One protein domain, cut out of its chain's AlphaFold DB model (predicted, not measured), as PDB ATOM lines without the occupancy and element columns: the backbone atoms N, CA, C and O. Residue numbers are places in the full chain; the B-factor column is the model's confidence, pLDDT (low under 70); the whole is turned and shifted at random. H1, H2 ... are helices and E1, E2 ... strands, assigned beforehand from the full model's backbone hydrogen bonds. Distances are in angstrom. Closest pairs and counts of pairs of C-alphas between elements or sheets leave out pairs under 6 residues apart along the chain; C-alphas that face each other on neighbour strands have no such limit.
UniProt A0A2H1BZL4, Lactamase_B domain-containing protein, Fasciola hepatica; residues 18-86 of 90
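Overview. This is residues 18 to 86 of the 90 residues of the protein "Lactamase_B domain-containing protein" of Fasciola hepatica (UniProt A0A2H1BZL4). A short two-strand ribbon of E1 and E2 runs along one long side of the domain, and helices H1 and H3 run along the other, steeply tilted to each other. The small helix H2 lies at one end of the length, and the loop through Arg 52 makes the other. The printed part has 69 residues with three named helices and two named strands, which follow along the chain as E1, H1, E2, H2, H3; the sheet is E1 beside E2, parallel, and the class is mixed, helices and strands. The whole is compact, with a radius of gyration of the C-alphas of 11.9 A, and elongated, spanning 34 by 22 by 17 A.

Along the chain. Find C-alpha 24 at (48.812, -42.957, 4.880), where E1, residues 24 to 27, begins. H1 is residues 36 to 47, 16.3 A long. E2 is residues 57 to 61, 10.8 A, and H2 is residues 67 to 70. H3, residues 73 to 86, runs 20.4 A to C-alpha 86 at (60.584, -28.382, 9.865).

Arrangement. Start at E1 and E2, parallel at 23 degrees: N 26 and O 59 are 3.0 A apart, within hydrogen-bond range, and N 61 and O 26 are 2.8 A apart. E1, H1 and E2 form a strand-helix-strand unit, two parallel neighbour strands with a helix between them along the chain, and its crossover is right-handed. H1 and H3 are close but not clearly touching; their closest C-alphas, of Leu 40 and Val 76, are 7.0 A apart. They run the same way at a steep tilt of 49 degrees. The closest C-alphas of E2 and H3, of Leu 57 and Glu 80, are 7.6 A apart. H2 and H3 meet only through their link, while H2 is apart from H1 and E1. In H1 and H3 every O i to N i+4 pair is within hydrogen-bond range; H2 is too short for such a pair.

Size, cuts and confidence. The C-alphas farthest apart, of Arg 52 and His 66, are 34.1 A apart. The printed part has no cut and no long link. Look at residues 50 to 54 for pLDDT under 70; the mean of the printed part is 88.9.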
ATOM      1  N   GLY A  18      48.214 -47.953   4.251       91.00
ATOM      2  CA  GLY A  18      48.739 -47.482   2.972       91.00
ATOM      3  C   GLY A  18      50.181 -47.933   2.757       91.00
ATOM      4  O   GLY A  18      50.776 -48.612   3.596       91.00
ATOM      5  N   TYR A  19      50.758 -47.560   1.618       87.94
ATOM      6  CA  TYR A  19      52.142 -47.910   1.312       87.94
ATOM      7  C   TYR A  19      53.124 -47.040   2.116       87.94
ATOM      8  O   TYR A  19      52.908 -45.834   2.232       87.94
ATOM      9  N   PRO A  20      54.241 -47.594   2.631       80.62
ATOM     10  CA  PRO A  20      55.189 -46.846   3.465       80.62
ATOM     11  C   PRO A  20      55.779 -45.583   2.821       80.62
ATOM     12  O   PRO A  20      56.189 -44.670   3.531       80.62
ATOM     13  N   HIS A  21      55.815 -45.529   1.487       80.56
ATOM     14  CA  HIS A  21      56.397 -44.440   0.700       80.56
ATOM     15  C   HIS A  21      55.366 -43.417   0.175       80.56
ATOM     16  O   HIS A  21      55.727 -42.533  -0.603       80.56
ATOM     17  N   LEU A  22      54.093 -43.549   0.561       84.81
ATOM     18  CA  LEU A  22      52.989 -42.658   0.186       84.81
ATOM     19  C   LEU A  22      52.270 -42.151   1.446       84.81
ATOM     20  O   LEU A  22      52.415 -42.782   2.500       84.81
ATOM     21  N   PRO A  23      51.501 -41.044   1.354       88.38
ATOM     22  CA  PRO A  23      50.630 -40.608   2.440       88.38
ATOM     23  C   PRO A  23      49.734 -41.753   2.918       88.38
ATOM     24  O   PRO A  23      49.266 -42.565   2.115       88.38
ATOM     25  N   ARG A  24      49.549 -41.858   4.237       91.62
ATOM     26  CA  ARG A  24      48.812 -42.957   4.880       91.62
ATOM     27  C   ARG A  24      47.643 -42.434   5.690       91.62
ATOM     28  O   ARG A  24      47.673 -41.315   6.195       91.62
ATOM     29  N   ILE A  25      46.639 -43.283   5.850       96.06
ATOM     30  CA  ILE A  25      45.495 -43.027   6.719       96.06
ATOM     31  C   ILE A  25      45.829 -43.549   8.115       96.06
ATOM     32  O   ILE A  25      46.238 -44.703   8.258       96.06
ATOM     33  N   LEU A  26      45.641 -42.719   9.137       97.50
ATOM     34  CA  LEU A  26      45.683 -43.144  10.534       97.50
ATOM     35  C   LEU A  26      44.295 -43.643  10.956       97.50
ATOM     36  O   LEU A  26      43.313 -42.916  10.826       97.50
ATOM     37  N   ILE A  27      44.210 -44.869  11.464       98.38
ATOM     38  CA  ILE A  27      43.003 -45.421  12.085       98.38
ATOM     39  C   ILE A  27      43.168 -45.345  13.597       98.38
ATOM     40  O   ILE A  27      44.099 -45.944  14.139       98.38
ATOM     41  N   ASP A  28      42.224 -44.653  14.229       98.12
ATOM     42  CA  ASP A  28      42.147 -44.341  15.651       98.12
ATOM     43  C   ASP A  28      43.334 -43.558  16.212       98.12
ATOM     44  O   ASP A  28      44.454 -43.556  15.699       98.12
ATOM     45  N   THR A  29      43.071 -42.884  17.323       97.12
ATOM     46  CA  THR A  29      44.096 -42.259  18.154       97.12
ATOM     47  C   THR A  29      44.103 -42.902  19.538       97.12
ATOM     48  O   THR A  29      43.802 -44.085  19.656       97.12
ATOM     49  N   THR A  30      44.492 -42.171  20.575       96.12
ATOM     50  CA  THR A  30      44.542 -42.665  21.953       96.12
ATOM     51  C   THR A  30      43.849 -41.680  22.897       96.12
ATOM     52  O   THR A  30      43.476 -40.575  22.485       96.12
ATOM     53  N   SER A  31      43.694 -42.060  24.164       94.25
ATOM     54  CA  SER A  31      43.257 -41.149  25.225       94.25
ATOM     55  C   SER A  31      44.283 -40.043  25.472       94.25
ATOM     56  O   SER A  31      45.492 -40.229  25.310       94.25
ATOM     57  N   GLU A  32      43.825 -38.912  25.997       89.00
ATOM     58  CA  GLU A  32      44.731 -38.008  26.701       89.00
ATOM     59  C   GLU A  32      45.275 -38.681  27.977       89.00
ATOM     60  O   GLU A  32      44.607 -39.502  28.608       89.00
ATOM     61  N   GLY A  33      46.511 -38.351  28.368       88.69
ATOM     62  CA  GLY A  33      47.110 -38.853  29.606       88.69
ATOM     63  C   GLY A  33      48.581 -39.258  29.481       88.69
ATOM     64  O   GLY A  33      49.251 -38.884  28.515       88.69
ATOM     65  N   PRO A  34      49.105 -40.033  30.450       87.12
ATOM     66  CA  PRO A  34      50.530 -40.367  30.536       87.12
ATOM     67  C   PRO A  34      51.099 -41.074  29.299       87.12
ATOM     68  O   PRO A  34      52.288 -40.954  29.023       87.12
ATOM     69  N   GLY A  35      50.262 -41.800  28.549       89.69
ATOM     70  CA  GLY A  35      50.668 -42.523  27.341       89.69
ATOM     71  C   GLY A  35      50.754 -41.667  26.074       89.69
ATOM     72  O   GLY A  35      51.300 -42.134  25.078       89.69
ATOM     73  N   LEU A  36      50.247 -40.427  26.092       94.38
ATOM     74  CA  LEU A  36      50.139 -39.592  24.894       94.38
ATOM     75  C   LEU A  36      51.509 -39.258  24.286       94.38
ATOM     76  O   LEU A  36      51.674 -39.311  23.071       94.38
ATOM     77  N   SER A  37      52.507 -38.939  25.112       95.25
ATOM     78  CA  SER A  37      53.857 -38.623  24.628       95.25
ATOM     79  C   SER A  37      54.505 -39.821  23.930       95.25
ATOM     80  O   SER A  37      55.008 -39.686  22.815       95.25
ATOM     81  N   THR A  38      54.433 -41.003  24.547       94.94
ATOM     82  CA  THR A  38      54.929 -42.262  23.974       94.94
ATOM     83  C   THR A  38      54.193 -42.613  22.683       94.94
ATOM     84  O   THR A  38      54.822 -42.993  21.697       94.94
ATOM     85  N   TYR A  39      52.871 -42.432  22.653       95.69
ATOM     86  CA  TYR A  39      52.062 -42.614  21.450       95.69
ATOM     87  C   TYR A  39      52.532 -41.714  20.297       95.69
ATOM     88  O   TYR A  39      52.791 -42.211  19.202       95.69
ATOM     89  N   LEU A  40      52.715 -40.410  20.542       95.00
ATOM     90  CA  LEU A  40      53.190 -39.467  19.521       95.00
ATOM     91  C   LEU A  40      54.609 -39.806  19.041       95.00
ATOM     92  O   LEU A  40      54.899 -39.687  17.852       95.00
ATOM     93  N   GLN A  41      55.481 -40.283  19.934       94.06
ATOM     94  CA  GLN A  41      56.815 -40.756  19.564       94.06
ATOM     95  C   GLN A  41      56.747 -41.986  18.645       94.06
ATOM     96  O   GLN A  41      57.455 -42.037  17.635       94.06
ATOM     97  N   HIS A  42      55.896 -42.967  18.963       93.50
ATOM     98  CA  HIS A  42      55.692 -44.147  18.120       93.50
ATOM     99  C   HIS A  42      55.114 -43.770  16.755       93.50
ATOM    100  O   HIS A  42      55.607 -44.251  15.735       93.50
ATOM    101  N   LEU A  43      54.122 -42.876  16.723       93.19
ATOM    102  CA  LEU A  43      53.520 -42.383  15.487       93.19
ATOM    103  C   LEU A  43      54.559 -41.679  14.603       93.19
ATOM    104  O   LEU A  43      54.709 -42.035  13.436       93.19
ATOM    105  N   SER A  44      55.328 -40.746  15.172       90.31
ATOM    106  CA  SER A  44      56.409 -40.042  14.469       90.31
ATOM    107  C   SER A  44      57.461 -41.012  13.920       90.31
ATOM    108  O   SER A  44      57.827 -40.947  12.746       90.31
ATOM    109  N   THR A  45      57.874 -41.996  14.726       89.19
ATOM    110  CA  THR A  45      58.810 -43.050  14.299       89.19
ATOM    111  C   THR A  45      58.239 -43.890  13.154       89.19
ATOM    112  O   THR A  45      58.954 -44.239  12.220       89.19
ATOM    113  N   ALA A  46      56.946 -44.212  13.184       88.00
ATOM    114  CA  ALA A  46      56.313 -44.967  12.110       88.00
ATOM    115  C   ALA A  46      56.198 -44.139  10.817       88.00
ATOM    116  O   ALA A  46      56.349 -44.688   9.721       88.00
ATOM    117  N   LEU A  47      55.961 -42.828  10.915       86.38
ATOM    118  CA  LEU A  47      55.866 -41.916   9.770       86.38
ATOM    119  C   LEU A  47      57.232 -41.584   9.146       86.38
ATOM    120  O   LEU A  47      57.317 -41.459   7.923       86.38
ATOM    121  N   SER A  48      58.307 -41.549   9.940       81.19
ATOM    122  CA  SER A  48      59.671 -41.263   9.464       81.19
ATOM    123  C   SER A  48      60.271 -42.355   8.568       81.19
ATOM    124  O   SER A  48      61.244 -42.110   7.863       81.19
ATOM    125  N   THR A  49      59.665 -43.546   8.517       70.25
ATOM    126  CA  THR A  49      60.090 -44.653   7.637       70.25
ATOM    127  C   THR A  49      59.876 -44.394   6.136       70.25
ATOM    128  O   THR A  49      60.264 -45.216   5.303       70.25
ATOM    129  N   CYS A  50      59.265 -43.269   5.759       66.12
ATOM    130  CA  CYS A  50      58.992 -42.930   4.368       66.12
ATOM    131  C   CYS A  50      60.228 -42.368   3.638       66.12
ATOM    132  O   CYS A  50      60.914 -41.474   4.128       66.12
ATOM    133  N   SER A  51      60.476 -42.832   2.409       55.16
ATOM    134  CA  SER A  51      61.673 -42.518   1.605       55.16
ATOM    135  C   SER A  51      61.826 -41.052   1.164       55.16
ATOM    136  O   SER A  51      62.814 -40.726   0.511       55.16
ATOM    137  N   ARG A  52      60.865 -40.166   1.467       60.09
ATOM    138  CA  ARG A  52      60.864 -38.747   1.055       60.09
ATOM    139  C   ARG A  52      61.129 -37.758   2.198       60.09
ATOM    140  O   ARG A  52      60.657 -36.629   2.134       60.09
ATOM    141  N   ASN A  53      61.871 -38.159   3.231       59.88
ATOM    142  CA  ASN A  53      62.178 -37.380   4.448       59.88
ATOM    143  C   ASN A  53      60.967 -37.066   5.350       59.88
ATOM    144  O   ASN A  53      61.132 -36.983   6.561       59.88
ATOM    145  N   PHE A  54      59.757 -36.950   4.799       65.75
ATOM    146  CA  PHE A  54      58.509 -36.834   5.549       65.75
ATOM    147  C   PHE A  54      57.327 -37.275   4.686       65.75
ATOM    148  O   PHE A  54      57.297 -37.035   3.476       65.75
ATOM    149  N   CYS A  55      56.343 -37.922   5.306       70.94
ATOM    150  CA  CYS A  55      55.100 -38.276   4.644       70.94
ATOM    151  C   CYS A  55      53.930 -37.866   5.528       70.94
ATOM    152  O   CYS A  55      53.775 -38.467   6.591       70.94
ATOM    153  N   PRO A  56      53.142 -36.863   5.115       80.19
ATOM    154  CA  PRO A  56      52.013 -36.430   5.912       80.19
ATOM    155  C   PRO A  56      50.955 -37.531   5.984       80.19
ATOM    156  O   PRO A  56      50.826 -38.363   5.073       80.19
ATOM    157  N   LEU A  57      50.163 -37.503   7.050       91.31
ATOM    158  CA  LEU A  57      48.890 -38.212   7.069       91.31
ATOM    159  C   LEU A  57      47.969 -37.680   5.963       91.31
ATOM    160  O   LEU A  57      47.813 -36.472   5.797       91.31
ATOM    161  N   ASP A  58      47.332 -38.594   5.234       93.31
ATOM    162  CA  ASP A  58      46.299 -38.253   4.244       93.31
ATOM    163  C   ASP A  58      44.943 -37.998   4.924       93.31
ATOM    164  O   ASP A  58      44.107 -37.222   4.467       93.31
ATOM    165  N   GLY A  59      44.729 -38.638   6.074       95.69
ATOM    166  CA  GLY A  59      43.531 -38.461   6.879       95.69
ATOM    167  C   GLY A  59      43.550 -39.298   8.152       95.69
ATOM    168  O   GLY A  59      44.419 -40.151   8.352       95.69
ATOM    169  N   ILE A  60      42.559 -39.048   9.007       97.94
ATOM    170  CA  ILE A  60      42.319 -39.794  10.243       97.94
ATOM    171  C   ILE A  60      40.911 -40.390  10.169       97.94
ATOM    172  O   ILE A  60      39.946 -39.672   9.909       97.94
ATOM    173  N   ILE A  61      40.793 -41.693  10.413       98.56
ATOM    174  CA  ILE A  61      39.522 -42.400  10.570       98.56
ATOM    175  C   ILE A  61      39.387 -42.802  12.033       98.56
ATOM    176  O   ILE A  61      40.274 -43.446  12.582       98.56
ATOM    177  N   LEU A  62      38.263 -42.446  12.648       98.50
ATOM    178  CA  LEU A  62      37.911 -42.852  14.006       98.50
ATOM    179  C   LEU A  62      36.868 -43.965  13.917       98.50
ATOM    180  O   LEU A  62      35.839 -43.795  13.263       98.50
ATOM    181  N   THR A  63      37.128 -45.102  14.553       97.94
ATOM    182  CA  THR A  63      36.237 -46.269  14.524       97.94
ATOM    183  C   THR A  63      34.937 -46.002  15.271       97.94
ATOM    184  O   THR A  63      33.873 -46.442  14.835       97.94
ATOM    185  N   HIS A  64      35.010 -45.271  16.384       97.56
ATOM    186  CA  HIS A  64      33.866 -44.855  17.189       97.56
ATOM    187  C   HIS A  64      34.222 -43.666  18.098       97.56
ATOM    188  O   HIS A  64      35.331 -43.144  18.059       97.56
ATOM    189  N   TRP A  65      33.253 -43.204  18.892       97.62
ATOM    190  CA  TRP A  65      33.330 -41.955  19.659       97.62
ATOM    191  C   TRP A  65      34.034 -42.072  21.015       97.62
ATOM    192  O   TRP A  65      34.154 -41.059  21.706       97.62
ATOM    193  N   HIS A  66      34.429 -43.275  21.446       96.81
ATOM    194  CA  HIS A  66      34.977 -43.421  22.788       96.81
ATOM    195  C   HIS A  66      36.300 -42.653  22.940       96.81
ATOM    196  O   HIS A  66      37.110 -42.616  22.008       96.81
ATOM    197  N   PRO A  67      36.526 -42.041  24.117       94.94
ATOM    198  CA  PRO A  67      37.679 -41.184  24.369       94.94
ATOM    199  C   PRO A  67      39.038 -41.781  24.005       94.94
ATOM    200  O   PRO A  67      39.903 -41.070  23.498       94.94
ATOM    201  N   ASP A  68      39.200 -43.081  24.221       94.75
ATOM    202  CA  ASP A  68      40.415 -43.837  23.947       94.75
ATOM    203  C   ASP A  68      40.729 -43.997  22.461       94.75
ATOM    204  O   ASP A  68      41.826 -44.429  22.126       94.75
ATOM    205  N   HIS A  69      39.837 -43.563  21.573       97.19
ATOM    206  CA  HIS A  69      40.064 -43.513  20.132       97.19
ATOM    207  C   HIS A  69      40.130 -42.079  19.599       97.19
ATOM    208  O   HIS A  69      40.744 -41.849  18.556       97.19
ATOM    209  N   THR A  70      39.530 -41.097  20.281       97.62
ATOM    210  CA  THR A  70      39.283 -39.764  19.702       97.62
ATOM    211  C   THR A  70      40.054 -38.616  20.348       97.62
ATOM    212  O   THR A  70      40.221 -37.577  19.711       97.62
ATOM    213  N   GLN A  71      40.476 -38.734  21.609       97.06
ATOM    214  CA  GLN A  71      40.955 -37.567  22.361       97.06
ATOM    215  C   GLN A  71      42.298 -37.021  21.868       97.06
ATOM    216  O   GLN A  71      42.502 -35.813  21.890       97.06
ATOM    217  N   ALA A  72      43.198 -37.864  21.365       97.56
ATOM    218  CA  ALA A  72      44.514 -37.417  20.910       97.56
ATOM    219  C   ALA A  72      44.525 -36.774  19.508       97.56
ATOM    220  O   ALA A  72      45.584 -36.323  19.065       97.56
ATOM    221  N   VAL A  73      43.385 -36.671  18.811       97.81
ATOM    222  CA  VAL A  73      43.302 -36.061  17.466       97.81
ATOM    223  C   VAL A  73      43.946 -34.664  17.397       97.81
ATOM    224  O   VAL A  73      44.781 -34.458  16.513       97.81
ATOM    225  N   PRO A  74      43.666 -33.705  18.307       97.56
ATOM    226  CA  PRO A  74      44.302 -32.387  18.250       97.56
ATOM    227  C   PRO A  74      45.827 -32.454  18.392       97.56
ATOM    228  O   PRO A  74      46.547 -31.739  17.696       97.56
ATOM    229  N   ALA A  75      46.333 -33.336  19.259       97.00
ATOM    230  CA  ALA A  75      47.766 -33.508  19.474       97.00
ATOM    231  C   ALA A  75      48.466 -34.097  18.236       97.00
ATOM    232  O   ALA A  75      49.552 -33.637  17.877       97.00
ATOM    233  N   VAL A  76      47.822 -35.050  17.548       96.12
ATOM    234  CA  VAL A  76      48.299 -35.597  16.268       96.12
ATOM    235  C   VAL A  76      48.388 -34.495  15.211       96.12
ATOM    236  O   VAL A  76      49.439 -34.328  14.600       96.12
ATOM    237  N   LEU A  77      47.339 -33.684  15.046       94.94
ATOM    238  CA  LEU A  77      47.330 -32.600  14.055       94.94
ATOM    239  C   LEU A  77      48.423 -31.554  14.321       94.94
ATOM    240  O   LEU A  77      49.101 -31.113  13.395       94.94
ATOM    241  N   VAL A  78      48.640 -31.178  15.584       94.19
ATOM    242  CA  VAL A  78      49.728 -30.261  15.958       94.19
ATOM    243  C   VAL A  78      51.101 -30.880  15.680       94.19
ATOM    244  O   VAL A  78      52.001 -30.174  15.227       94.19
ATOM    245  N   SER A  79      51.275 -32.177  15.946       90.31
ATOM    246  CA  SER A  79      52.517 -32.899  15.648       90.31
ATOM    247  C   SER A  79      52.818 -32.900  14.147       90.31
ATOM    248  O   SER A  79      53.932 -32.562  13.751       90.31
ATOM    249  N   GLU A  80      51.819 -33.201  13.313       87.19
ATOM    250  CA  GLU A  80      51.952 -33.203  11.851       87.19
ATOM    251  C   GLU A  80      52.309 -31.815  11.302       87.19
ATOM    252  O   GLU A  80      53.202 -31.687  10.463       87.19
ATOM    253  N   LEU A  81      51.668 -30.755  11.809       86.38
ATOM    254  CA  LEU A  81      51.960 -29.379  11.393       86.38
ATOM    255  C   LEU A  81      53.395 -28.959  11.736       86.38
ATOM    256  O   LEU A  81      54.057 -28.309  10.926       86.38
ATOM    257  N   LYS A  82      53.890 -29.341  12.920       85.31
ATOM    258  CA  LYS A  82      55.280 -29.082  13.319       85.31
ATOM    259  C   LYS A  82      56.254 -29.792  12.386       85.31
ATOM    260  O   LYS A  82      57.140 -29.136  11.843       85.31
ATOM    261  N   ALA A  83      56.035 -31.078  12.132       80.56
ATOM    262  CA  ALA A  83      56.889 -31.855  11.241       80.56
ATOM    263  C   ALA A  83      56.915 -31.269   9.816       80.56
ATOM    264  O   ALA A  83      57.985 -31.068   9.248       80.56
ATOM    265  N   ALA A  84      55.760 -30.878   9.266       77.31
ATOM    266  CA  ALA A  84      55.691 -30.222   7.959       77.31
ATOM    267  C   ALA A  84      56.444 -28.872   7.915       77.31
ATOM    268  O   ALA A  84      57.064 -28.532   6.901       77.31
ATOM    269  N   SER A  85      56.416 -28.105   9.011       76.25
ATOM    270  CA  SER A  85      57.137 -26.830   9.111       76.25
ATOM    271  C   SER A  85      58.659 -27.004   9.163       76.25
ATOM    272  O   SER A  85      59.385 -26.192   8.594       76.25
ATOM    273  N   GLU A  86      59.151 -28.078   9.784       74.56
ATOM    274  CA  GLU A  86      60.584 -28.382   9.865       74.56
ATOM    275  C   GLU A  86      61.158 -28.778   8.499       74.56
ATOM    276  O   GLU A  86      62.262 -28.362   8.157       74.56
TER     277      GLU A  86